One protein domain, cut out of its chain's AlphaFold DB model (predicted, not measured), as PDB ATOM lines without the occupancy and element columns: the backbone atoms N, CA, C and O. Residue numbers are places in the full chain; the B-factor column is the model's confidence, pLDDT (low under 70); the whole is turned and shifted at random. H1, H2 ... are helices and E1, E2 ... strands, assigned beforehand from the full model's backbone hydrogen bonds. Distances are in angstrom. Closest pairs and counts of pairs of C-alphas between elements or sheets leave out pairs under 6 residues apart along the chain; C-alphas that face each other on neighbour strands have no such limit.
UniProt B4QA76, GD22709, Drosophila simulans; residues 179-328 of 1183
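This is residues 179 to 328 of the 1183 residues of the protein "GD22709" of Drosophila simulans (UniProt B4QA76). A small body made largely of loops, with the short helices H1 and H3 near its middle, about perpendicular and meeting in a corner where H3 begins, and three separate two-stranded hairpins, E1-E2, E3-E4 and E5-E6, set around H1, bears one long helix, H4, as an arm. H4 packs on H3 near its beginning, and its residues 317 to 328 stick out from the body. The 150 printed residues hold four named helices and six named strands in the order E1 E2 H1 E3 E4 H2 H3 E5 E6 H4, each sheet antiparallel; the class is mixed, helices and strands, with under half of the residues in named elements. The whole is compact, with a radius of gyration of the C-alphas of 16.3 A and spans of 54 by 40 by 39 A.

E3, residues 214 to 217, and E4, residues 222 to 225, form an antiparallel hairpin, with N 225 and O 214 at 2.8 A. E1, residues 193 to 195, comes within 6.7 A of E4 at the C-alphas of Glu 195 and Val 224, their closest. E1 forms a hairpin with E2, residues 201 to 203, where N 194 and O 202 are 3.0 A apart. H1, residues 204 to 209, follows E2 directly; its closest C-alpha pair with E4 is Ala 207 and Val 224, 7.3 A. H1 touches H3, residues 267 to 273, about perpendicular at 90 degrees, closest at the C-alphas of Cys 206 and Val 267, 5.8 A. E5, residues 276 to 278, and E6, residues 289 to 291, form the third hairpin, with N 277 and O 290 at 2.9 A. The closest C-alphas of H1 and E6, Tyr 209 and Phe 289, are 5.5 A apart. H4, residues 299 to 328, touches H3 with residues 302 to 309 alone, about perpendicular at 80 degrees, closest at the C-alphas of Ala 273 and Arg 306, 6.1 A. H2, residues 245 to 248, touches no helix. In H1, H3 and H4 every O i to N i+4 pair is within hydrogen-bond range; H2 is too short for one.

E1 begins at C-alpha 193, (175.634, 171.968, 178.283), and H4 ends at C-alpha 328, (176.748, 154.980, 201.140). From first to last C-alpha, E1 measures 6.9 A, E2 and E5 7.0 A, E6 7.1 A, E3 and H1 8.9 A, E4 9.3 A, H2 5.0 A, H3 9.7 A and H4 43.2 A.

The C-alphas of Met 260 and Ala 328 are farthest apart, 54.8 A. The printed part has no cut. The links E4 to H2 and H2 to H3 are long. Confidence is low, under 70, at residues 279 to 287 and residue 327.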
ATOM      1  N   SER A 179     170.103 166.385 185.463       72.88
ATOM      2  CA  SER A 179     171.364 165.669 185.717       72.88
ATOM      3  C   SER A 179     172.056 165.159 184.444       72.88
ATOM      4  O   SER A 179     173.270 165.306 184.314       72.88
ATOM      5  N   GLU A 180     171.299 164.612 183.488       80.94
ATOM      6  CA  GLU A 180     171.802 164.175 182.176       80.94
ATOM      7  C   GLU A 180     170.879 164.603 181.017       80.94
ATOM      8  O   GLU A 180     169.979 163.854 180.624       80.94
ATOM      9  N   PRO A 181     171.091 165.788 180.423       89.00
ATOM     10  CA  PRO A 181     170.397 166.167 179.198       89.00
ATOM     11  C   PRO A 181     170.916 165.416 177.950       89.00
ATOM     12  O   PRO A 181     172.119 165.230 177.754       89.00
ATOM     13  N   ASP A 182     170.001 165.023 177.057       89.38
ATOM     14  CA  ASP A 182     170.326 164.585 175.688       89.38
ATOM     15  C   ASP A 182     170.632 165.809 174.802       89.38
ATOM     16  O   ASP A 182     169.895 166.795 174.820       89.38
ATOM     17  N   CYS A 183     171.683 165.728 173.981       91.50
ATOM     18  CA  CYS A 183     172.057 166.765 173.016       91.50
ATOM     19  C   CYS A 183     171.291 166.601 171.687       91.50
ATOM     20  O   CYS A 183     171.268 165.512 171.112       91.50
ATOM     21  N   GLU A 184     170.701 167.671 171.141       88.75
ATOM     22  CA  GLU A 184     170.013 167.611 169.830       88.75
ATOM     23  C   GLU A 184     170.979 167.532 168.620       88.75
ATOM     24  O   GLU A 184     170.565 167.144 167.517       88.75
ATOM     25  N   LEU A 185     172.263 167.870 168.823       91.38
ATOM     26  CA  LEU A 185     173.305 167.927 167.785       91.38
ATOM     27  C   LEU A 185     174.182 166.665 167.691       91.38
ATOM     28  O   LEU A 185     174.763 166.432 166.632       91.38
ATOM     29  N   CYS A 186     174.288 165.830 168.732       92.25
ATOM     30  CA  CYS A 186     175.137 164.628 168.707       92.25
ATOM     31  C   CYS A 186     174.572 163.471 169.563       92.25
ATOM     32  O   CYS A 186     173.756 163.713 170.451       92.25
ATOM     33  N   PRO A 187     175.007 162.214 169.341       91.56
ATOM     34  CA  PRO A 187     174.533 161.066 170.114       91.56
ATOM     35  C   PRO A 187     175.194 160.882 171.486       91.56
ATOM     36  O   PRO A 187     174.695 160.077 172.275       91.56
ATOM     37  N   ASN A 188     176.284 161.583 171.798       90.00
ATOM     38  CA  ASN A 188     177.064 161.337 173.016       90.00
ATOM     39  C   ASN A 188     176.404 161.960 174.266       90.00
ATOM     40  O   ASN A 188     175.550 162.841 174.167       90.00
ATOM     41  N   LYS A 189     176.810 161.496 175.454       87.38
ATOM     42  CA  LYS A 189     176.404 162.015 176.774       87.38
ATOM     43  C   LYS A 189     177.619 162.537 177.551       87.38
ATOM     44  O   LYS A 189     178.750 162.157 177.253       87.38
ATOM     45  N   GLY A 190     177.381 163.368 178.567       84.62
ATOM     46  CA  GLY A 190     178.432 163.979 179.389       84.62
ATOM     47  C   GLY A 190     178.934 165.309 178.819       84.62
ATOM     48  O   GLY A 190     178.303 165.874 177.936       84.62
ATOM     49  N   GLY A 191     180.051 165.831 179.337       86.19
ATOM     50  CA  GLY A 191     180.510 167.197 179.039       86.19
ATOM     51  C   GLY A 191     179.659 168.282 179.719       86.19
ATOM     52  O   GLY A 191     178.952 167.999 180.690       86.19
ATOM     53  N   ILE A 192     179.744 169.518 179.213       89.56
ATOM     54  CA  ILE A 192     178.950 170.669 179.674       89.56
ATOM     55  C   ILE A 192     177.929 171.108 178.618       89.56
ATOM     56  O   ILE A 192     178.152 170.967 177.412       89.56
ATOM     57  N   TYR A 193     176.808 171.652 179.087       92.25
ATOM     58  CA  TYR A 193     175.634 171.968 178.283       92.25
ATOM     59  C   TYR A 193     175.163 173.414 178.502       92.25
ATOM     60  O   TYR A 193     175.409 174.002 179.564       92.25
ATOM     61  N   LYS A 194     174.445 173.937 177.506       90.94
ATOM     62  CA  LYS A 194     173.623 175.158 177.573       90.94
ATOM     63  C   LYS A 194     172.179 174.816 177.177       90.94
ATOM     64  O   LYS A 194     171.967 173.882 176.390       90.94
ATOM     65  N   GLU A 195     171.202 175.548 177.707       88.25
ATOM     66  CA  GLU A 195     169.807 175.469 177.253       88.25
ATOM     67  C   GLU A 195     169.616 176.314 175.976       88.25
ATOM     68  O   GLU A 195     170.156 177.416 175.838       88.25
ATOM     69  N   THR A 196     168.869 175.780 175.007       87.88
ATOM     70  CA  THR A 196     168.497 176.501 173.785       87.88
ATOM     71  C   THR A 196     167.251 177.355 174.009       87.88
ATOM     72  O   THR A 196     166.440 177.090 174.898       87.88
ATOM     73  N   ASP A 197     167.036 178.326 173.127       82.19
ATOM     74  CA  ASP A 197     165.776 179.066 172.972       82.19
ATOM     75  C   ASP A 197     164.498 178.201 173.098       82.19
ATOM     76  O   ASP A 197     163.627 178.515 173.910       82.19
ATOM     77  N   VAL A 198     164.392 177.082 172.368       78.88
ATOM     78  CA  VAL A 198     163.240 176.148 172.403       78.88
ATOM     79  C   VAL A 198     163.211 175.232 173.650       78.88
ATOM     80  O   VAL A 198     162.481 174.240 173.675       78.88
ATOM     81  N   GLY A 199     164.011 175.504 174.685       81.94
ATOM     82  CA  GLY A 199     164.067 174.684 175.903       81.94
ATOM     83  C   GLY A 199     164.621 173.271 175.672       81.94
ATOM     84  O   GLY A 199     164.172 172.297 176.285       81.94
ATOM     85  N   LYS A 200     165.540 173.140 174.709       87.25
ATOM     86  CA  LYS A 200     166.316 171.923 174.440       87.25
ATOM     87  C   LYS A 200     167.726 172.081 174.990       87.25
ATOM     88  O   LYS A 200     168.094 173.138 175.479       87.25
ATOM     89  N   TRP A 201     168.525 171.026 174.898       91.56
ATOM     90  CA  TRP A 201     169.904 171.044 175.367       91.56
ATOM     91  C   TRP A 201     170.866 170.723 174.232       91.56
ATOM     92  O   TRP A 201     170.604 169.869 173.377       91.56
ATOM     93  N   VAL A 202     172.007 171.402 174.256       92.50
ATOM     94  CA  VAL A 202     173.164 171.110 173.410       92.50
ATOM     95  C   VAL A 202     174.431 171.168 174.252       92.50
ATOM     96  O   VAL A 202     174.500 171.901 175.240       92.50
ATOM     97  N   HIS A 203     175.446 170.396 173.868       92.75
ATOM     98  CA  HIS A 203     176.790 170.588 174.407       92.75
ATOM     99  C   HIS A 203     177.325 171.945 173.968       92.75
ATOM    100  O   HIS A 203     177.182 172.290 172.796       92.75
ATOM    101  N   LEU A 204     178.003 172.670 174.859       91.44
ATOM    102  CA  LEU A 204     178.593 173.962 174.491       91.44
ATOM    103  C   LEU A 204     179.604 173.807 173.344       91.44
ATOM    104  O   LEU A 204     179.540 174.540 172.366       91.44
ATOM    105  N   ILE A 205     180.440 172.766 173.381       91.94
ATOM    106  CA  ILE A 205     181.379 172.477 172.289       91.94
ATOM    107  C   ILE A 205     180.666 172.165 170.958       91.94
ATOM    108  O   ILE A 205     181.137 172.567 169.901       91.94
ATOM    109  N   CYS A 206     179.479 171.539 170.980       92.50
ATOM    110  CA  CYS A 206     178.666 171.364 169.770       92.50
ATOM    111  C   CYS A 206     178.041 172.673 169.267       92.50
ATOM    112  O   CYS A 206     177.740 172.754 168.083       92.50
ATOM    113  N   ALA A 207     177.820 173.663 170.131       91.50
ATOM    114  CA  ALA A 207     177.348 174.979 169.709       91.50
ATOM    115  C   ALA A 207     178.479 175.837 169.111       91.50
ATOM    116  O   ALA A 207     178.220 176.585 168.180       91.50
ATOM    117  N   LEU A 208     179.718 175.680 169.596       89.88
ATOM    118  CA  LEU A 208     180.899 176.375 169.067       89.88
ATOM    119  C   LEU A 208     181.320 175.847 167.682       89.88
ATOM    120  O   LEU A 208     181.457 176.623 166.749       89.88
ATOM    121  N   TYR A 209     181.472 174.526 167.522       91.44
ATOM    122  CA  TYR A 209     182.056 173.937 166.303       91.44
ATOM    123  C   TYR A 209     181.064 173.621 165.167       91.44
ATOM    124  O   TYR A 209     181.497 173.210 164.093       91.44
ATOM    125  N   VAL A 210     179.738 173.700 165.363       91.25
ATOM    126  CA  VAL A 210     178.777 173.349 164.295       91.25
ATOM    127  C   VAL A 210     178.350 174.615 163.537       91.25
ATOM    128  O   VAL A 210     177.533 175.380 164.052       91.25
ATOM    129  N   PRO A 211     178.806 174.832 162.286       85.56
ATOM    130  CA  PRO A 211     178.584 176.094 161.586       85.56
ATOM    131  C   PRO A 211     177.095 176.323 161.294       85.56
ATOM    132  O   PRO A 211     176.440 175.495 160.644       85.56
ATOM    133  N   GLY A 212     176.569 177.465 161.745       81.81
ATOM    134  CA  GLY A 212     175.144 177.827 161.683       81.81
ATOM    135  C   GLY A 212     174.349 177.555 162.968       81.81
ATOM    136  O   GLY A 212     173.120 177.548 162.918       81.81
ATOM    137  N   VAL A 213     175.022 177.282 164.090       88.12
ATOM    138  CA  VAL A 213     174.487 177.545 165.437       88.12
ATOM    139  C   VAL A 213     174.867 178.981 165.815       88.12
ATOM    140  O   VAL A 213     175.966 179.419 165.481       88.12
ATOM    141  N   ALA A 214     173.983 179.710 166.499       84.88
ATOM    142  CA  ALA A 214     174.242 181.084 166.934       84.88
ATOM    143  C   ALA A 214     173.864 181.288 168.409       84.88
ATOM    144  O   ALA A 214     172.878 180.720 168.886       84.88
ATOM    145  N   PHE A 215     174.624 182.117 169.124       87.25
ATOM    146  CA  PHE A 215     174.338 182.536 170.501       87.25
ATOM    147  C   PHE A 215     173.590 183.874 170.490       87.25
ATOM    148  O   PHE A 215     173.983 184.784 169.763       87.25
ATOM    149  N   GLY A 216     172.536 184.011 171.300       79.81
ATOM    150  CA  GLY A 216     171.816 185.282 171.458       79.81
ATOM    151  C   GLY A 216     172.632 186.349 172.198       79.81
ATOM    152  O   GLY A 216     172.501 187.534 171.907       79.81
ATOM    153  N   GLU A 217     173.513 185.926 173.106       80.19
ATOM    154  CA  GLU A 217     174.543 186.756 173.738       80.19
ATOM    155  C   GLU A 217     175.892 186.051 173.573       80.19
ATOM    156  O   GLU A 217     176.110 184.980 174.147       80.19
ATOM    157  N   VAL A 218     176.794 186.639 172.782       79.25
ATOM    158  CA  VAL A 218     178.083 186.021 172.431       79.25
ATOM    159  C   VAL A 218     179.022 185.967 173.642       79.25
ATOM    160  O   VAL A 218     179.526 184.899 173.967       79.25
ATOM    161  N   GLU A 219     179.184 187.079 174.366       74.44
ATOM    162  CA  GLU A 219     180.097 187.194 175.520       74.44
ATOM    163  C   GLU A 219     179.731 186.250 176.679       74.44
ATOM    164  O   GLU A 219     180.597 185.638 177.295       74.44
ATOM    165  N   GLN A 220     178.434 186.068 176.949       75.56
ATOM    166  CA  GLN A 220     177.934 185.157 177.991       75.56
ATOM    167  C   GLN A 220     177.702 183.719 177.471       75.56
ATOM    168  O   GLN A 220     177.201 182.852 178.202       75.56
ATOM    169  N   LEU A 221     178.007 183.457 176.190       83.06
ATOM    170  CA  LEU A 221     177.680 182.222 175.463       83.06
ATOM    171  C   LEU A 221     176.247 181.748 175.784       83.06
ATOM    172  O   LEU A 221     176.013 180.597 176.168       83.06
ATOM    173  N   SER A 222     175.296 182.684 175.740       81.00
ATOM    174  CA  SER A 222     173.943 182.564 176.295       81.00
ATOM    175  C   SER A 222     172.887 182.449 175.193       81.00
ATOM    176  O   SER A 222     173.072 182.916 174.068       81.00
ATOM    177  N   SER A 223     171.766 181.801 175.533       77.25
ATOM    178  CA  SER A 223     170.596 181.612 174.666       77.25
ATOM    179  C   SER A 223     170.962 181.044 173.289       77.25
ATOM    180  O   SER A 223     170.876 181.734 172.275       77.25
ATOM    181  N   VAL A 224     171.390 179.777 173.251       86.75
ATOM    182  CA  VAL A 224     171.758 179.108 171.992       86.75
ATOM    183  C   VAL A 224     170.528 178.955 171.100       86.75
ATOM    184  O   VAL A 224     169.497 178.446 171.543       86.75
ATOM    185  N   THR A 225     170.645 179.345 169.836       85.25
ATOM    186  CA  THR A 225     169.584 179.238 168.834       85.25
ATOM    187  C   THR A 225     169.934 178.204 167.771       85.25
ATOM    188  O   THR A 225     171.087 178.070 167.354       85.25
ATOM    189  N   LEU A 226     168.926 177.446 167.330       82.56
ATOM    190  CA  LEU A 226     169.062 176.440 166.265       82.56
ATOM    191  C   LEU A 226     168.264 176.803 164.997       82.56
ATOM    192  O   LEU A 226     168.180 175.991 164.079       82.56
ATOM    193  N   PHE A 227     167.676 178.004 164.935       75.75
ATOM    194  CA  PHE A 227     166.792 178.423 163.840       75.75
ATOM    195  C   PHE A 227     167.512 178.688 162.509       75.75
ATOM    196  O   PHE A 227     166.930 178.447 161.453       75.75
ATOM    197  N   GLU A 228     168.767 179.143 162.535       75.44
ATOM    198  CA  GLU A 228     169.560 179.386 161.315       75.44
ATOM    199  C   GLU A 228     170.097 178.087 160.682       75.44
ATOM    200  O   GLU A 228     170.567 178.062 159.538       75.44
ATOM    201  N   MET A 229     169.993 176.969 161.405       80.88
ATOM    202  CA  MET A 229     170.480 175.671 160.968       80.88
ATOM    203  C   MET A 229     169.547 175.048 159.922       80.88
ATOM    204  O   MET A 229     168.386 174.733 160.180       80.88
ATOM    205  N   GLN A 230     170.070 174.797 158.722       80.31
ATOM    206  CA  GLN A 230     169.298 174.175 157.646       80.31
ATOM    207  C   GLN A 230     168.886 172.737 158.003       80.31
ATOM    208  O   GLN A 230     169.742 171.885 158.246       80.31
ATOM    209  N   TYR A 231     167.583 172.432 157.929       80.00
ATOM    210  CA  TYR A 231     167.017 171.099 158.211       80.00
ATOM    211  C   TYR A 231     167.660 169.949 157.412       80.00
ATOM    212  O   TYR A 231     167.674 168.809 157.871       80.00
ATOM    213  N   SER A 232     168.254 170.250 156.256       82.00
ATOM    214  CA  SER A 232     169.029 169.326 155.421       82.00
ATOM    215  C   SER A 232     170.369 168.873 156.020       82.00
ATOM    216  O   SER A 232     170.931 167.902 155.523       82.00
ATOM    217  N   LYS A 233     170.910 169.539 157.052       85.88
ATOM    218  CA  LYS A 233     172.189 169.157 157.685       85.88
ATOM    219  C   LYS A 233     172.059 167.959 158.636       85.88
ATOM    220  O   LYS A 233     173.009 167.185 158.764       85.88
ATOM    221  N   TRP A 234     170.906 167.777 159.285       88.50
ATOM    222  CA  TRP A 234     170.707 166.697 160.257       88.50
ATOM    223  C   TRP A 234     170.700 165.316 159.582       88.50
ATOM    224  O   TRP A 234     169.866 165.031 158.726       88.50
ATOM    225  N   GLY A 235     171.639 164.452 159.971       86.44
ATOM    226  CA  GLY A 235     171.793 163.084 159.454       86.44
ATOM    227  C   GLY A 235     172.182 162.937 157.974       86.44
ATOM    228  O   GLY A 235     172.275 161.814 157.478       86.44
ATOM    229  N   ALA A 236     172.450 164.028 157.248       87.12
ATOM    230  CA  ALA A 236     172.872 163.961 155.841       87.12
ATOM    231  C   ALA A 236     174.326 163.492 155.649       87.12
ATOM    232  O   ALA A 236     174.715 163.075 154.556       87.12
ATOM    233  N   LYS A 237     175.135 163.548 156.711       91.25
ATOM    234  CA  LYS A 237     176.514 163.049 156.772       91.25
ATOM    235  C   LYS A 237     176.610 161.997 157.876       91.25
ATOM    236  O   LYS A 237     175.887 162.079 158.865       91.25
ATOM    237  N   VAL A 238     177.471 161.001 157.675       92.06
ATOM    238  CA  VAL A 238     177.683 159.895 158.620       92.06
ATOM    239  C   VAL A 238     179.003 160.120 159.347       92.06
ATOM    240  O   VAL A 238     180.017 160.377 158.702       92.06
ATOM    241  N   CYS A 239     178.981 160.020 160.673       93.88
ATOM    242  CA  CYS A 239     180.156 160.128 161.524       93.88
ATOM    243  C   CYS A 239     181.065 158.903 161.362       93.88
ATOM    244  O   CYS A 239     180.643 157.777 161.620       93.88
ATOM    245  N   SER A 240     182.330 159.121 161.000       92.25
ATOM    246  CA  SER A 240     183.344 158.064 160.872       92.25
ATOM    247  C   SER A 240     183.949 157.602 162.210       92.25
ATOM    248  O   SER A 240     184.913 156.844 162.204       92.25
ATOM    249  N   LEU A 241     183.440 158.107 163.340       91.38
ATOM    250  CA  LEU A 241     183.984 157.919 164.694       91.38
ATOM    251  C   LEU A 241     182.936 157.419 165.712       91.38
ATOM    252  O   LEU A 241     183.180 157.475 166.913       91.38
ATOM    253  N   CYS A 242     181.754 156.987 165.264       90.62
ATOM    254  CA  CYS A 242     180.747 156.374 166.133       90.62
ATOM    255  C   CYS A 242     180.839 154.849 166.062       90.62
ATOM    256  O   CYS A 242     180.719 154.291 164.975       90.62
ATOM    257  N   ASP A 243     180.932 154.185 167.216       82.69
ATOM    258  CA  ASP A 243     180.955 152.715 167.302       82.69
ATOM    259  C   ASP A 243     179.648 152.077 166.788       82.69
ATOM    260  O   ASP A 243     179.642 150.990 166.219       82.69
ATOM    261  N   ASN A 244     178.526 152.783 166.963       81.69
ATOM    262  CA  ASN A 244     177.190 152.332 166.583       81.69
ATOM    263  C   ASN A 244     176.727 152.972 165.264       81.69
ATOM    264  O   ASN A 244     176.454 154.177 165.215       81.69
ATOM    265  N   ALA A 245     176.531 152.154 164.225       79.94
ATOM    266  CA  ALA A 245     176.095 152.596 162.894       79.94
ATOM    267  C   ALA A 245     174.758 153.367 162.909       79.94
ATOM    268  O   ALA A 245     174.612 154.368 162.202       79.94
ATOM    269  N   LEU A 246     173.810 152.965 163.767       81.62
ATOM    270  CA  LEU A 246     172.540 153.671 163.981       81.62
ATOM    271  C   LEU A 246     172.746 155.116 164.463       81.62
ATOM    272  O   LEU A 246     172.115 156.042 163.953       81.62
ATOM    273  N   PHE A 247     173.654 155.332 165.419       88.19
ATOM    274  CA  PHE A 247     173.944 156.664 165.955       88.19
ATOM    275  C   PHE A 247     174.854 157.489 165.038       88.19
ATOM    276  O   PHE A 247     174.746 158.718 165.035       88.19
ATOM    277  N   ALA A 248     175.668 156.847 164.194       89.81
ATOM    278  CA  ALA A 248     176.558 157.513 163.242       89.81
ATOM    279  C   ALA A 248     175.829 158.451 162.255       89.81
ATOM    280  O   ALA A 248     176.435 159.405 161.771       89.81
ATOM    281  N   ARG A 249     174.533 158.227 161.978       88.81
ATOM    282  CA  ARG A 249     173.685 159.085 161.118       88.81
ATOM    283  C   ARG A 249     172.695 159.975 161.905       88.81
ATOM    284  O   ARG A 249     171.813 160.597 161.321       88.81
ATOM    285  N   THR A 250     172.831 160.072 163.228       90.88
ATOM    286  CA  THR A 250     172.042 161.015 164.049       90.88
ATOM    287  C   THR A 250     172.723 162.382 164.166       90.88
ATOM    288  O   THR A 250     173.896 162.520 163.830       90.88
ATOM    289  N   GLY A 251     172.010 163.404 164.646       90.44
ATOM    290  CA  GLY A 251     172.587 164.723 164.934       90.44
ATOM    291  C   GLY A 251     173.084 165.470 163.688       90.44
ATOM    292  O   GLY A 251     172.541 165.293 162.596       90.44
ATOM    293  N   VAL A 252     174.108 166.306 163.860       92.00
ATOM    294  CA  VAL A 252     174.820 167.027 162.793       92.00
ATOM    295  C   VAL A 252     176.304 166.665 162.871       92.00
ATOM    296  O   VAL A 252     176.908 166.754 163.940       92.00
ATOM    297  N   CYS A 253     176.897 166.255 161.749       93.38
ATOM    298  CA  CYS A 253     178.341 166.030 161.654       93.38
ATOM    299  C   CYS A 253     179.025 167.247 161.027       93.38
ATOM    300  O   CYS A 253     178.537 167.774 160.022       93.38
ATOM    301  N   ILE A 254     180.174 167.631 161.574       92.94
ATOM    302  CA  ILE A 254     181.106 168.578 160.956       92.94
ATOM    303  C   ILE A 254     182.021 167.839 159.969       92.94
ATOM    304  O   ILE A 254     182.081 166.605 159.976       92.94
ATOM    305  N   GLY A 255     182.657 168.587 159.068       92.44
ATOM    306  CA  GLY A 255     183.656 168.053 158.143       92.44
ATOM    307  C   GLY A 255     185.049 167.993 158.767       92.44
ATOM    308  O   GLY A 255     185.229 168.268 159.948       92.44
ATOM    309  N   CYS A 256     186.028 167.644 157.938       93.25
ATOM    310  CA  CYS A 256     187.417 168.015 158.158       93.25
ATOM    311  C   CYS A 256     187.740 169.193 157.235       93.25
ATOM    312  O   CYS A 256     187.519 169.076 156.029       93.25
ATOM    313  N   ASP A 257     188.257 170.287 157.793       90.56
ATOM    314  CA  ASP A 257     188.360 171.574 157.083       90.56
ATOM    315  C   ASP A 257     189.548 171.664 156.108       90.56
ATOM    316  O   ASP A 257     189.586 172.520 155.225       90.56
ATOM    317  N   ALA A 258     190.477 170.709 156.185       87.44
ATOM    318  CA  ALA A 258     191.536 170.537 155.200       87.44
ATOM    319  C   ALA A 258     190.973 170.264 153.789       87.44
ATOM    320  O   ALA A 258     190.114 169.396 153.583       87.44
ATOM    321  N   GLY A 259     191.507 170.991 152.803       80.00
ATOM    322  CA  GLY A 259     191.006 171.036 151.428       80.00
ATOM    323  C   GLY A 259     190.729 169.665 150.800       80.00
ATOM    324  O   GLY A 259     191.513 168.726 150.912       80.00
ATOM    325  N   MET A 260     189.588 169.559 150.112       85.38
ATOM    326  CA  MET A 260     189.088 168.343 149.443       85.38
ATOM    327  C   MET A 260     188.787 167.133 150.351       85.38
ATOM    328  O   MET A 260     188.311 166.111 149.838       85.38
ATOM    329  N   CYS A 261     188.987 167.215 151.673       91.75
ATOM    330  CA  CYS A 261     188.670 166.108 152.573       91.75
ATOM    331  C   CYS A 261     187.158 165.803 152.598       91.75
ATOM    332  O   CYS A 261     186.305 166.685 152.502       91.75
ATOM    333  N   LYS A 262     186.811 164.516 152.724       89.69
ATOM    334  CA  LYS A 262     185.418 164.021 152.774       89.69
ATOM    335  C   LYS A 262     185.126 163.193 154.030       89.69
ATOM    336  O   LYS A 262     184.146 162.451 154.061       89.69
ATOM    337  N   THR A 263     185.978 163.302 155.052       93.12
ATOM    338  CA  THR A 263     185.702 162.736 156.380       93.12
ATOM    339  C   THR A 263     184.740 163.648 157.142       93.12
ATOM    340  O   THR A 263     184.800 164.868 156.995       93.12
ATOM    341  N   TYR A 264     183.830 163.051 157.912       94.25
ATOM    342  CA  TYR A 264     182.840 163.760 158.721       94.25
ATOM    343  C   TYR A 264     182.707 163.082 160.084       94.25
ATOM    344  O   TYR A 264     182.805 161.857 160.184       94.25
ATOM    345  N   PHE A 265     182.443 163.863 161.126       95.12
ATOM    346  CA  PHE A 265     182.298 163.364 162.494       95.12
ATOM    347  C   PHE A 265     181.427 164.285 163.355       95.12
ATOM    348  O   PHE A 265     181.263 165.468 163.064       95.12
ATOM    349  N   HIS A 266     180.859 163.758 164.441       94.31
ATOM    350  CA  HIS A 266     180.288 164.600 165.496       94.31
ATOM    351  C   HIS A 266     181.405 165.305 166.262       94.31
ATOM    352  O   HIS A 266     182.430 164.689 166.550       94.31
ATOM    353  N   VAL A 267     181.167 166.552 166.677       93.81
ATOM    354  CA  VAL A 267     182.121 167.341 167.481       93.81
ATOM    355  C   VAL A 267     182.579 166.577 168.727       93.81
ATOM    356  O   VAL A 267     183.769 166.477 168.995       93.81
ATOM    357  N   THR A 268     181.660 165.947 169.458       92.88
ATOM    358  CA  THR A 268     181.991 165.153 170.654       92.88
ATOM    359  C   THR A 268     182.809 163.897 170.347       92.88
ATOM    360  O   THR A 268     183.617 163.491 171.177       92.88
ATOM    361  N   CYS A 269     182.667 163.289 169.164       93.19
ATOM    362  CA  CYS A 269     183.531 162.180 168.747       93.19
ATOM    363  C   CYS A 269     184.917 162.677 168.305       93.19
ATOM    364  O   CYS A 269     185.918 162.026 168.591       93.19
ATOM    365  N   ALA A 270     184.994 163.853 167.678       92.94
ATOM    366  CA  ALA A 270     186.257 164.532 167.395       92.94
ATOM    367  C   ALA A 270     186.990 164.961 168.679       92.94
ATOM    368  O   ALA A 270     188.210 164.834 168.741       92.94
ATOM    369  N   GLN A 271     186.267 165.380 169.726       91.25
ATOM    370  CA  GLN A 271     186.838 165.685 171.045       91.25
ATOM    371  C   GLN A 271     187.478 164.434 171.674       91.25
ATOM    372  O   GLN A 271     188.640 164.473 172.067       91.25
ATOM    373  N   VAL A 272     186.763 163.297 171.679       90.31
ATOM    374  CA  VAL A 272     187.282 161.987 172.137       90.31
ATOM    375  C   VAL A 272     188.505 161.533 171.324       90.31
ATOM    376  O   VAL A 272     189.417 160.905 171.864       90.31
ATOM    377  N   ALA A 273     188.532 161.834 170.022       89.38
ATOM    378  CA  ALA A 273     189.616 161.458 169.116       89.38
ATOM    379  C   ALA A 273     190.819 162.423 169.124       89.38
ATOM    380  O   ALA A 273     191.869 162.051 168.603       89.38
ATOM    381  N   GLY A 274     190.689 163.626 169.697       90.44
ATOM    382  CA  GLY A 274     191.719 164.672 169.668       90.44
ATOM    383  C   GLY A 274     191.840 165.412 168.325       90.44
ATOM    384  O   GLY A 274     192.942 165.806 167.963       90.44
ATOM    385  N   PHE A 275     190.745 165.557 167.567       92.00
ATOM    386  CA  PHE A 275     190.713 166.162 166.216       92.00
ATOM    387  C   PHE A 275     190.234 167.628 166.175       92.00
ATOM    388  O   PHE A 275     190.241 168.243 165.111       92.00
ATOM    389  N   LEU A 276     189.755 168.166 167.300       90.00
ATOM    390  CA  LEU A 276     189.294 169.552 167.413       90.00
ATOM    391  C   LEU A 276     190.472 170.494 167.674       90.00
ATOM    392  O   LEU A 276     191.263 170.215 168.582       90.00
ATOM    393  N   ILE A 277     190.550 171.595 166.928       85.00
ATOM    394  CA  ILE A 277     191.598 172.616 167.018       85.00
ATOM    395  C   ILE A 277     190.950 173.971 167.340       85.00
ATOM    396  O   ILE A 277     189.853 174.278 166.881       85.00
ATOM    397  N   GLU A 278     191.645 174.765 168.146       76.75
ATOM    398  CA  GLU A 278     191.294 176.146 168.486       76.75
ATOM    399  C   GLU A 278     192.452 177.021 168.012       76.75
ATOM    400  O   GLU A 278     193.604 176.695 168.314       76.75
ATOM    401  N   ALA A 279     192.163 178.083 167.257       67.31
ATOM    402  CA  ALA A 279     193.167 179.089 166.911       67.31
ATOM    403  C   ALA A 279     193.610 179.857 168.170       67.31
ATOM    404  O   ALA A 279     192.813 180.029 169.102       67.31
ATOM    405  N   HIS A 280     194.852 180.346 168.211       59.31
ATOM    406  CA  HIS A 280     195.224 181.321 169.232       59.31
ATOM    407  C   HIS A 280     194.678 182.703 168.842       59.31
ATOM    408  O   HIS A 280     194.515 183.015 167.668       59.31
ATOM    409  N   HIS A 281     194.394 183.558 169.831       54.56
ATOM    410  CA  HIS A 281     193.805 184.890 169.610       54.56
ATOM    411  C   HIS A 281     194.698 185.877 168.825       54.56
ATOM    412  O   HIS A 281     194.264 186.992 168.552       54.56
ATOM    413  N   GLU A 282     195.924 185.477 168.481       52.62
ATOM    414  CA  GLU A 282     196.887 186.241 167.678       52.62
ATOM    415  C   GLU A 282     196.916 185.785 166.203       52.62
ATOM    416  O   GLU A 282     197.494 186.473 165.362       52.62
ATOM    417  N   ASP A 283     196.274 184.657 165.868       51.84
ATOM    418  CA  ASP A 283     196.118 184.183 164.492       51.84
ATOM    419  C   ASP A 283     194.913 184.883 163.826       51.84
ATOM    420  O   ASP A 283     193.783 184.757 164.301       51.84
ATOM    421  N   ASP A 284     195.112 185.544 162.675       52.78
ATOM    422  CA  ASP A 284     194.056 186.171 161.840       52.78
ATOM    423  C   ASP A 284     193.155 185.124 161.117       52.78
ATOM    424  O   ASP A 284     192.858 185.195 159.917       52.78
ATOM    425  N   ALA A 285     192.721 184.090 161.840       58.62
ATOM    426  CA  ALA A 285     191.888 183.005 161.340       58.62
ATOM    427  C   ALA A 285     190.424 183.448 161.163       58.62
ATOM    428  O   ALA A 285     189.776 183.943 162.083       58.62
ATOM    429  N   ALA A 286     189.858 183.200 159.977       60.28
ATOM    430  CA  ALA A 286     188.478 183.583 159.651       60.28
ATOM    431  C   ALA A 286     187.390 182.783 160.406       60.28
ATOM    432  O   ALA A 286     186.222 183.173 160.372       60.28
ATOM    433  N   ASP A 287     187.761 181.676 161.055       66.06
ATOM    434  CA  ASP A 287     186.940 180.912 161.998       66.06
ATOM    435  C   ASP A 287     187.869 180.323 163.085       66.06
ATOM    436  O   ASP A 287     188.804 179.595 162.735       66.06
ATOM    437  N   PRO A 288     187.674 180.634 164.382       75.25
ATOM    438  CA  PRO A 288     188.541 180.138 165.451       75.25
ATOM    439  C   PRO A 288     188.318 178.658 165.823       75.25
ATOM    440  O   PRO A 288     189.133 178.112 166.571       75.25
ATOM    441  N   PHE A 289     187.254 177.995 165.335       85.19
ATOM    442  CA  PHE A 289     186.865 176.634 165.746       85.19
ATOM    443  C   PHE A 289     186.777 175.649 164.564       85.19
ATOM    444  O   PHE A 289     185.700 175.382 164.028       85.19
ATOM    445  N   TYR A 290     187.903 175.026 164.203       88.44
ATOM    446  CA  TYR A 290     188.008 174.091 163.070       88.44
ATOM    447  C   TYR A 290     188.512 172.695 163.481       88.44
ATOM    448  O   TYR A 290     189.039 172.486 164.577       88.44
ATOM    449  N   ALA A 291     188.323 171.685 162.626       91.44
ATOM    450  CA  ALA A 291     188.630 170.294 162.963       91.44
ATOM    451  C   ALA A 291     189.372 169.539 161.853       91.44
ATOM    452  O   ALA A 291     188.942 169.449 160.700       91.44
ATOM    453  N   HIS A 292     190.482 168.897 162.216       91.94
ATOM    454  CA  HIS A 292     191.330 168.151 161.289       91.94
ATOM    455  C   HIS A 292     191.331 166.655 161.627       91.94
ATOM    456  O   HIS A 292     191.626 166.237 162.748       91.94
ATOM    457  N   CYS A 293     191.027 165.809 160.640       92.50
ATOM    458  CA  CYS A 293     191.036 164.358 160.815       92.50
ATOM    459  C   CYS A 293     192.464 163.814 161.014       92.50
ATOM    460  O   CYS A 293     193.449 164.498 160.748       92.50
ATOM    461  N   LYS A 294     192.595 162.539 161.408       89.75
ATOM    462  CA  LYS A 294     193.881 161.855 161.675       89.75
ATOM    463  C   LYS A 294     194.977 162.027 160.600       89.75
ATOM    464  O   LYS A 294     196.147 161.867 160.922       89.75
ATOM    465  N   MET A 295     194.615 162.292 159.342       88.44
ATOM    466  CA  MET A 295     195.575 162.490 158.245       88.44
ATOM    467  C   MET A 295     196.092 163.933 158.127       88.44
ATOM    468  O   MET A 295     197.110 164.143 157.478       88.44
ATOM    469  N   HIS A 296     195.396 164.906 158.724       87.88
ATOM    470  CA  HIS A 296     195.659 166.349 158.601       87.88
ATOM    471  C   HIS A 296     195.864 167.051 159.962       87.88
ATOM    472  O   HIS A 296     196.133 168.248 160.007       87.88
ATOM    473  N   SER A 297     195.719 166.314 161.068       86.69
ATOM    474  CA  SER A 297     196.089 166.724 162.428       86.69
ATOM    475  C   SER A 297     197.456 166.154 162.806       86.69
ATOM    476  O   SER A 297     197.761 164.997 162.505       86.69
ATOM    477  N   GLU A 298     198.256 166.932 163.530       86.88
ATOM    478  CA  GLU A 298     199.561 166.493 164.024       86.88
ATOM    479  C   GLU A 298     199.449 165.367 165.059       86.88
ATOM    480  O   GLU A 298     198.623 165.401 165.974       86.88
ATOM    481  N   LYS A 299     200.335 164.369 164.956       86.81
ATOM    482  CA  LYS A 299     200.307 163.171 165.814       86.81
ATOM    483  C   LYS A 299     200.462 163.505 167.301       86.81
ATOM    484  O   LYS A 299     199.787 162.887 168.124       86.81
ATOM    485  N   GLU A 300     201.293 164.490 167.638       87.56
ATOM    486  CA  GLU A 300     201.524 164.902 169.026       87.56
ATOM    487  C   GLU A 300     200.371 165.750 169.580       87.56
ATOM    488  O   GLU A 300     199.948 165.515 170.713       87.56
ATOM    489  N   MET A 301     199.759 166.632 168.776       84.62
ATOM    490  CA  MET A 301     198.532 167.332 169.185       84.62
ATOM    491  C   MET A 301     197.390 166.337 169.455       84.62
ATOM    492  O   MET A 301     196.742 166.430 170.501       84.62
ATOM    493  N   ILE A 302     197.192 165.341 168.577       88.31
ATOM    494  CA  ILE A 302     196.201 164.265 168.771       88.31
ATOM    495  C   ILE A 302     196.468 163.520 170.086       88.31
ATOM    496  O   ILE A 302     195.551 163.351 170.894       88.31
ATOM    497  N   LYS A 303     197.714 163.079 170.326       87.88
ATOM    498  CA  LYS A 303     198.113 162.404 171.576       87.88
ATOM    499  C   LYS A 303     197.803 163.270 172.799       87.88
ATOM    500  O   LYS A 303     197.177 162.770 173.733       87.88
ATOM    501  N   LYS A 304     198.199 164.548 172.785       87.62
ATOM    502  CA  LYS A 304     198.014 165.497 173.895       87.62
ATOM    503  C   LYS A 304     196.533 165.748 174.180       87.62
ATOM    504  O   LYS A 304     196.078 165.451 175.281       87.62
ATOM    505  N   ARG A 305     195.743 166.183 173.187       87.56
ATOM    506  CA  ARG A 305     194.294 166.420 173.364       87.56
ATOM    507  C   ARG A 305     193.566 165.144 173.822       87.56
ATOM    508  O   ARG A 305     192.718 165.212 174.710       87.56
ATOM    509  N   ARG A 306     193.956 163.963 173.325       88.69
ATOM    510  CA  ARG A 306     193.394 162.675 173.772       88.69
ATOM    511  C   ARG A 306     193.805 162.280 175.200       88.69
ATOM    512  O   ARG A 306     192.954 161.782 175.937       88.69
ATOM    513  N   ARG A 307     195.063 162.504 175.610       87.12
ATOM    514  CA  ARG A 307     195.541 162.304 176.995       87.12
ATOM    515  C   ARG A 307     194.706 163.160 177.952       87.12
ATOM    516  O   ARG A 307     194.077 162.620 178.856       87.12
ATOM    517  N   ASN A 308     194.584 164.450 177.649       88.81
ATOM    518  CA  ASN A 308     193.826 165.426 178.431       88.81
ATOM    519  C   ASN A 308     192.336 165.043 178.557       88.81
ATOM    520  O   ASN A 308     191.771 165.085 179.651       88.81
ATOM    521  N   TYR A 309     191.703 164.578 177.472       88.31
ATOM    522  CA  TYR A 309     190.325 164.067 177.510       88.31
ATOM    523  C   TYR A 309     190.162 162.834 178.423       88.31
ATOM    524  O   TYR A 309     189.171 162.721 179.152       88.31
ATOM    525  N   HIS A 310     191.123 161.905 178.413       85.69
ATOM    526  CA  HIS A 310     191.098 160.738 179.299       85.69
ATOM    527  C   HIS A 310     191.315 161.119 180.774       85.69
ATOM    528  O   HIS A 310     190.585 160.604 181.621       85.69
ATOM    529  N   THR A 311     192.216 162.058 181.075       86.75
ATOM    530  CA  THR A 311     192.438 162.597 182.432       86.75
ATOM    531  C   THR A 311     191.186 163.290 182.977       86.75
ATOM    532  O   THR A 311     190.725 162.981 184.074       86.75
ATOM    533  N   LEU A 312     190.545 164.146 182.174       86.31
ATOM    534  CA  LEU A 312     189.259 164.770 182.506       86.31
ATOM    535  C   LEU A 312     188.167 163.727 182.823       86.31
ATOM    536  O   LEU A 312     187.400 163.888 183.777       86.31
ATOM    537  N   ARG A 313     188.093 162.643 182.036       86.56
ATOM    538  CA  ARG A 313     187.138 161.545 182.262       86.56
ATOM    539  C   ARG A 313     187.443 160.770 183.549       86.56
ATOM    540  O   ARG A 313     186.497 160.447 184.268       86.56
ATOM    541  N   LEU A 314     188.717 160.499 183.842       83.81
ATOM    542  CA  LEU A 314     189.165 159.872 185.091       83.81
ATOM    543  C   LEU A 314     188.756 160.707 186.305       83.81
ATOM    544  O   LEU A 314     188.032 160.200 187.158       83.81
ATOM    545  N   ASN A 315     189.122 161.993 186.329       84.62
ATOM    546  CA  ASN A 315     188.788 162.910 187.421       84.62
ATOM    547  C   ASN A 315     187.277 162.912 187.704       84.62
ATOM    548  O   ASN A 315     186.858 162.761 188.852       84.62
ATOM    549  N   LYS A 316     186.438 162.999 186.660       83.44
ATOM    550  CA  LYS A 316     184.976 162.963 186.826       83.44
ATOM    551  C   LYS A 316     184.468 161.617 187.367       83.44
ATOM    552  O   LYS A 316     183.555 161.607 188.190       83.44
ATOM    553  N   MET A 317     185.034 160.494 186.921       82.94
ATOM    554  CA  MET A 317     184.669 159.158 187.416       82.94
ATOM    555  C   MET A 317     185.095 158.947 188.874       82.94
ATOM    556  O   MET A 317     184.328 158.388 189.656       82.94
ATOM    557  N   GLN A 318     186.268 159.449 189.265       83.62
ATOM    558  CA  GLN A 318     186.722 159.427 190.652       83.62
ATOM    559  C   GLN A 318     185.826 160.299 191.543       83.62
ATOM    560  O   GLN A 318     185.320 159.804 192.546       83.62
ATOM    561  N   ARG A 319     185.520 161.543 191.140       81.31
ATOM    562  CA  ARG A 319     184.578 162.422 191.864       81.31
ATOM    563  C   ARG A 319     183.180 161.820 192.020       81.31
ATOM    564  O   ARG A 319     182.532 162.066 193.035       81.31
ATOM    565  N   ALA A 320     182.706 161.046 191.042       80.38
ATOM    566  CA  ALA A 320     181.446 160.314 191.161       80.38
ATOM    567  C   ALA A 320     181.535 159.225 192.243       80.38
ATOM    568  O   ALA A 320     180.732 159.246 193.173       80.38
ATOM    569  N   ARG A 321     182.565 158.365 192.199       81.94
ATOM    570  CA  ARG A 321     182.795 157.322 193.218       81.94
ATOM    571  C   ARG A 321     183.017 157.902 194.625       81.94
ATOM    572  O   ARG A 321     182.524 157.335 195.591       81.94
ATOM    573  N   GLU A 322     183.698 159.044 194.753       80.25
ATOM    574  CA  GLU A 322     183.849 159.776 196.025       80.25
ATOM    575  C   GLU A 322     182.488 160.240 196.577       80.25
ATOM    576  O   GLU A 322     182.195 160.044 197.757       80.25
ATOM    577  N   LYS A 323     181.623 160.810 195.725       75.12
ATOM    578  CA  LYS A 323     180.259 161.229 196.100       75.12
ATOM    579  C   LYS A 323     179.358 160.034 196.449       75.12
ATOM    580  O   LYS A 323     178.568 160.133 197.382       75.12
ATOM    581  N   GLU A 324     179.491 158.917 195.736       78.31
ATOM    582  CA  GLU A 324     178.754 157.669 195.989       78.31
ATOM    583  C   GLU A 324     179.191 156.990 197.296       78.31
ATOM    584  O   GLU A 324     178.337 156.567 198.071       78.31
ATOM    585  N   ALA A 325     180.495 156.948 197.595       77.88
ATOM    586  CA  ALA A 325     181.015 156.402 198.851       77.88
ATOM    587  C   ALA A 325     180.540 157.216 200.067       77.88
ATOM    588  O   ALA A 325     179.995 156.647 201.011       77.88
ATOM    589  N   VAL A 326     180.643 158.550 200.005       72.31
ATOM    590  CA  VAL A 326     180.152 159.449 201.069       72.31
ATOM    591  C   VAL A 326     178.629 159.350 201.252       72.31
ATOM    592  O   VAL A 326     178.135 159.545 202.360       72.31
ATOM    593  N   ALA A 327     177.873 159.024 200.197       68.06
ATOM    594  CA  ALA A 327     176.442 158.745 200.308       68.06
ATOM    595  C   ALA A 327     176.158 157.378 200.960       68.06
ATOM    596  O   ALA A 327     175.287 157.292 201.823       68.06
ATOM    597  N   ALA A 328     176.906 156.331 200.595       70.44
ATOM    598  CA  ALA A 328     176.748 154.980 201.140       70.44
ATOM    599  C   ALA A 328     177.125 154.879 202.631       70.44
ATOM    600  O   ALA A 328     176.497 154.134 203.380       70.44
TER     601      ALA A 328